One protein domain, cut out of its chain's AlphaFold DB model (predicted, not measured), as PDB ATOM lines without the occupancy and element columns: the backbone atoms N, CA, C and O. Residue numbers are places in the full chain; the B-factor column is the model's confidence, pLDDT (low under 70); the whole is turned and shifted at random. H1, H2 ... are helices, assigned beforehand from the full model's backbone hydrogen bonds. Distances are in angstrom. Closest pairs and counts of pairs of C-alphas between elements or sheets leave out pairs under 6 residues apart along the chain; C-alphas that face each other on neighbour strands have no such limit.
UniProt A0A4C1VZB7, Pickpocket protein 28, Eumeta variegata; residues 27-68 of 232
ATOM      1  N   ASN A  27     102.676  18.329  91.966       63.22
ATOM      2  CA  ASN A  27     102.760  19.512  92.828       63.22
ATOM      3  C   ASN A  27     103.786  20.546  92.340       63.22
ATOM      4  O   ASN A  27     104.344  21.304  93.130       63.22
ATOM      5  N   THR A  28     104.060  20.565  91.036       82.31
ATOM      6  CA  THR A  28     104.892  21.602  90.410       82.31
ATOM      7  C   THR A  28     104.038  22.798  89.986       82.31
ATOM      8  O   THR A  28     102.852  22.648  89.688       82.31
ATOM      9  N   SER A  29     104.640  23.991  89.922       85.69
ATOM     10  CA  SER A  29     103.978  25.187  89.377       85.69
ATOM     11  C   SER A  29     103.503  24.964  87.940       85.69
ATOM     12  O   SER A  29     102.388  25.350  87.606       85.69
ATOM     13  N   ARG A  30     104.296  24.253  87.124       88.06
ATOM     14  CA  ARG A  30     103.923  23.909  85.748       88.06
ATOM     15  C   ARG A  30     102.700  23.001  85.679       88.06
ATOM     16  O   ARG A  30     101.836  23.227  84.847       88.06
ATOM     17  N   PHE A  31     102.615  21.982  86.534       86.00
ATOM     18  CA  PHE A  31     101.449  21.096  86.542       86.00
ATOM     19  C   PHE A  31     100.162  21.863  86.876       86.00
ATOM     20  O   PHE A  31      99.137  21.640  86.239       86.00
ATOM     21  N   ARG A  32     100.227  22.802  87.832       85.62
ATOM     22  CA  ARG A  32      99.088  23.673  88.163       85.62
ATOM     23  C   ARG A  32      98.695  24.557  86.983       85.62
ATOM     24  O   ARG A  32      97.537  24.556  86.603       85.62
ATOM     25  N   GLU A  33      99.666  25.203  86.344       88.31
ATOM     26  CA  GLU A  33      99.436  26.018  85.143       88.31
ATOM     27  C   GLU A  33      98.781  25.210  84.008       88.31
ATOM     28  O   GLU A  33      97.862  25.687  83.351       88.31
ATOM     29  N   GLN A  34      99.216  23.965  83.795       88.69
ATOM     30  CA  GLN A  34      98.622  23.073  82.796       88.69
ATOM     31  C   GLN A  34      97.178  22.709  83.133       88.69
ATOM     32  O   GLN A  34      96.327  22.704  82.244       88.69
ATOM     33  N   LEU A  35      96.902  22.406  84.404       85.56
ATOM     34  CA  LEU A  35      95.549  22.123  84.868       85.56
ATOM     35  C   LEU A  35      94.643  23.346  84.682       85.56
ATOM     36  O   LEU A  35      93.546  23.195  84.149       85.56
ATOM     37  N   ASP A  36      95.124  24.538  85.040       87.88
ATOM     38  CA  ASP A  36      94.409  25.801  84.836       87.88
ATOM     39  C   ASP A  36      94.107  26.014  83.349       87.88
ATOM     40  O   ASP A  36      92.962  26.237  82.963       87.88
ATOM     41  N   ASN A  37      95.125  25.872  82.494       90.06
ATOM     42  CA  ASN A  37      95.014  26.040  81.047       90.06
ATOM     43  C   ASN A  37      93.971  25.101  80.423       90.06
ATOM     44  O   ASN A  37      93.175  25.538  79.593       90.06
ATOM     45  N   VAL A  38      93.949  23.825  80.818       85.44
ATOM     46  CA  VAL A  38      92.965  22.855  80.308       85.44
ATOM     47  C   VAL A  38      91.570  23.131  80.880       85.44
ATOM     48  O   VAL A  38      90.586  23.069  80.142       85.44
ATOM     49  N   ALA A  39      91.467  23.499  82.160       85.50
ATOM     50  CA  ALA A  39      90.193  23.827  82.797       85.50
ATOM     51  C   ALA A  39      89.511  25.057  82.175       85.50
ATOM     52  O   ALA A  39      88.285  25.073  82.086       85.50
ATOM     53  N   LEU A  40      90.284  26.046  81.697       84.00
ATOM     54  CA  LEU A  40      89.776  27.232  80.990       84.00
ATOM     55  C   LEU A  40      89.085  26.907  79.661       84.00
ATOM     56  O   LEU A  40      88.165  27.614  79.256       84.00
ATOM     57  N   VAL A  41      89.547  25.870  78.960       79.50
ATOM     58  CA  VAL A  41      88.990  25.463  77.658       79.50
ATOM     59  C   VAL A  41      87.672  24.705  77.835       79.50
ATOM     60  O   VAL A  41      86.815  24.705  76.948       79.50
ATOM     61  N   CYS A  42      87.489  24.077  78.993       75.88
ATOM     62  CA  CYS A  42      86.267  23.377  79.341       75.88
ATOM     63  C   CYS A  42      85.183  24.330  79.867       75.88
ATOM     64  O   CYS A  42      85.457  25.435  80.324       75.88
ATOM     65  N   GLY A  43      83.915  23.913  79.779       69.00
ATOM     66  CA  GLY A  43      82.776  24.734  80.209       69.00
ATOM     67  C   GLY A  43      82.849  25.191  81.676       69.00
ATOM     68  O   GLY A  43      83.652  24.693  82.467       69.00
ATOM     69  N   SER A  44      81.958  26.116  82.055       65.44
ATOM     70  CA  SER A  44      82.017  26.865  83.325       65.44
ATOM     71  C   SER A  44      82.236  26.013  84.582       65.44
ATOM     72  O   SER A  44      82.965  26.428  85.472       65.44
ATOM     73  N   GLY A  45      81.684  24.796  84.638       71.06
ATOM     74  CA  GLY A  45      81.814  23.922  85.807       71.06
ATOM     75  C   GLY A  45      83.249  23.493  86.146       71.06
ATOM     76  O   GLY A  45      83.553  23.296  87.321       71.06
ATOM     77  N   LEU A  46      84.132  23.350  85.151       75.00
ATOM     78  CA  LEU A  46      85.548  23.044  85.395       75.00
ATOM     79  C   LEU A  46      86.342  24.306  85.717       75.00
ATOM     80  O   LEU A  46      87.133  24.293  86.659       75.00
ATOM     81  N   ARG A  47      86.082  25.396  84.991       75.19
ATOM     82  CA  ARG A  47      86.719  26.688  85.244       75.19
ATOM     83  C   ARG A  47      86.529  27.121  86.696       75.19
ATOM     84  O   ARG A  47      87.512  27.226  87.415       75.19
ATOM     85  N   ASP A  48      85.282  27.222  87.158       76.12
ATOM     86  CA  ASP A  48      84.947  27.711  88.504       76.12
ATOM     87  C   ASP A  48      85.541  26.836  89.631       76.12
ATOM     88  O   ASP A  48      85.651  27.270  90.778       76.12
ATOM     89  N   ARG A  49      85.922  25.587  89.323       75.44
ATOM     90  CA  ARG A  49      86.506  24.636  90.278       75.44
ATOM     91  C   ARG A  49      88.030  24.691  90.340       75.44
ATOM     92  O   ARG A  49      88.588  24.404  91.399       75.44
ATOM     93  N   PHE A  50      88.688  24.955  89.216       78.69
ATOM     94  CA  PHE A  50      90.132  24.762  89.086       78.69
ATOM     95  C   PHE A  50      90.908  26.055  88.867       78.69
ATOM     96  O   PHE A  50      92.082  26.078  89.208       78.69
ATOM     97  N   THR A  51      90.283  27.125  88.370       80.19
ATOM     98  CA  THR A  51      90.993  28.365  88.050       80.19
ATOM     99  C   THR A  51      90.126  29.606  88.267       80.19
ATOM    100  O   THR A  51      88.933  29.619  87.981       80.19
ATOM    101  N   ASP A  52      90.739  30.672  88.770       81.06
ATOM    102  CA  ASP A  52      90.163  32.018  88.875       81.06
ATOM    103  C   ASP A  52      90.512  32.900  87.661       81.06
ATOM    104  O   ASP A  52      90.137  34.072  87.604       81.06
ATOM    105  N   ARG A  53      91.235  32.348  86.678       83.19
ATOM    106  CA  ARG A  53      91.580  33.048  85.441       83.19
ATOM    107  C   ARG A  53      90.363  33.145  84.520       83.19
ATOM    108  O   ARG A  53      89.604  32.197  84.353       83.19
ATOM    109  N   ASP A  54      90.258  34.278  83.832       83.00
ATOM    110  CA  ASP A  54      89.229  34.530  82.814       83.00
ATOM    111  C   ASP A  54      89.810  34.732  81.402       83.00
ATOM    112  O   ASP A  54      89.084  35.054  80.461       83.00
ATOM    113  N   PHE A  55      91.122  34.547  81.230       83.88
ATOM    114  CA  PHE A  55      91.812  34.740  79.955       83.88
ATOM    115  C   PHE A  55      92.750  33.574  79.621       83.88
ATOM    116  O   PHE A  55      93.482  33.065  80.477       83.88
ATOM    117  N   CYS A  56      92.757  33.206  78.341       86.12
ATOM    118  CA  CYS A  56      93.717  32.281  77.750       86.12
ATOM    119  C   CYS A  56      94.860  33.056  77.088       86.12
ATOM    120  O   CYS A  56      94.675  34.178  76.617       86.12
ATOM    121  N   ASP A  57      96.021  32.423  76.999       90.12
ATOM    122  CA  ASP A  57      97.148  32.895  76.195       90.12
ATOM    123  C   ASP A  57      97.693  31.743  75.328       90.12
ATOM    124  O   ASP A  57      97.102  30.661  75.247       90.12
ATOM    125  N   HIS A  58      98.817  31.968  74.645       91.88
ATOM    126  CA  HIS A  58      99.426  30.960  73.777       91.88
ATOM    127  C   HIS A  58      99.791  29.659  74.517       91.88
ATOM    128  O   HIS A  58      99.764  28.588  73.908       91.88
ATOM    129  N   THR A  59     100.091  29.705  75.821       92.44
ATOM    130  CA  THR A  59     100.414  28.508  76.611       92.44
ATOM    131  C   THR A  59      99.210  27.585  76.745       92.44
ATOM    132  O   THR A  59      99.375  26.366  76.680       92.44
ATOM    133  N   SER A  60      97.999  28.146  76.824       91.31
ATOM    134  CA  SER A  60      96.757  27.376  76.870       91.31
ATOM    135  C   SER A  60      96.563  26.563  75.586       91.31
ATOM    136  O   SER A  60      96.195  25.390  75.639       91.31
ATOM    137  N   VAL A  61      96.902  27.145  74.429       92.75
ATOM    138  CA  VAL A  61      96.876  26.441  73.135       92.75
ATOM    139  C   VAL A  61      97.939  25.343  73.090       92.75
ATOM    140  O   VAL A  61      97.643  24.213  72.704       92.75
ATOM    141  N   LEU A  62      99.165  25.639  73.525       93.50
ATOM    142  CA  LEU A  62     100.258  24.663  73.548       93.50
ATOM    143  C   LEU A  62      99.962  23.471  74.464       93.50
ATOM    144  O   LEU A  62     100.303  22.340  74.124       93.50
ATOM    145  N   ASP A  63      99.337  23.698  75.618       92.69
ATOM    146  CA  ASP A  63      98.950  22.615  76.518       92.69
ATOM    147  C   ASP A  63      97.754  21.822  75.978       92.69
ATOM    148  O   ASP A  63      97.785  20.594  76.047       92.69
ATOM    149  N   MET A  64      96.781  22.472  75.323       90.94
ATOM    150  CA  MET A  64      95.706  21.782  74.596       90.94
ATOM    151  C   MET A  64      96.262  20.840  73.512       90.94
ATOM    152  O   MET A  64      95.799  19.711  73.380       90.94
ATOM    153  N   ILE A  65      97.286  21.266  72.766       93.25
ATOM    154  CA  ILE A  65      97.945  20.440  71.738       93.25
ATOM    155  C   ILE A  65      98.610  19.198  72.339       93.25
ATOM    156  O   ILE A  65      98.582  18.138  71.715       93.25
ATOM    157  N   LYS A  66      99.202  19.314  73.532       91.88
ATOM    158  CA  LYS A  66      99.885  18.198  74.208       91.88
ATOM    159  C   LYS A  66      98.925  17.132  74.726       91.88
ATOM    160  O   LYS A  66      99.317  15.975  74.807       91.88
ATOM    161  N   VAL A  67      97.720  17.527  75.135       88.88
ATOM    162  CA  VAL A  67      96.718  16.604  75.695       88.88
ATOM    163  C   VAL A  67      95.721  16.101  74.652       88.88
ATOM    164  O   VAL A  67      94.925  15.212  74.948       88.88
ATOM    165  N   ALA A  68      95.742  16.658  73.438       91.00
ATOM    166  CA  ALA A  68      94.904  16.193  72.346       91.00
ATOM    167  C   ALA A  68      95.291  14.757  71.930       91.00
ATOM    168  O   ALA A  68      96.484  14.457  71.861       91.00
TER     169      ALA A  68
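This is residues 27 to 68 of the 232 residues of the protein "Pickpocket protein 28" of Eumeta variegata (UniProt A0A4C1VZB7). A long helix, H1, lies in the middle, with the short helix H2 folded back along one side of its second half as a helical hairpin and H3 crossing it at nearly a right angle on the other side. The link of residues 51 to 57 crosses past H1 from H2 to H3. The printed part has 42 residues with three named helices, in the order H1, H2, H3, and no named strand; the class is all helix. It is compact, with a radius of gyration of the C-alphas of 9.5 A, and rounded, spanning 22 by 21 by 16 A.

H1 takes residues 29 to 41, from C-alpha 29 at (103.978, 25.187, 89.377), and is 19.0 A long from first to last C-alpha. H2, residues 44 to 50, is 10.2 A long. H3, residues 58 to 67, is 14.7 A long and ends with C-alpha 67 at (96.718, 16.604, 75.695).

H1 and H2 touch and form a hairpin, at a shallow tilt of 8 degrees, opposite ways. Their closest C-alphas, those of Ala 39 and Arg 47, are 5.1 A apart, and H1 touches H2 with residues 35 to 40 alone. H3 touches H1 with the lines about perpendicular, at 89 degrees. Their closest C-alphas, those of Asn 37 and Ser 60, are 4.7 A apart, and H1 takes part with residues 34 to 38 alone. H2 and H3 are apart. In H3 every O i to N i+4 pair is within hydrogen-bond range; in H1 8 of 9 are, and in H2 2 of 3.

The two C-alphas farthest apart, those of Thr 28 and Gly 43, are 24.6 A apart. The printed part has no cut. The link from H1 to H2 is tight, with 2 residues, and that from H2 to H3 is short, with 7. The mean pLDDT of the printed part is 83.9; residue 27 and residues 43 to 44, of which 44 belongs to H2, are under 70.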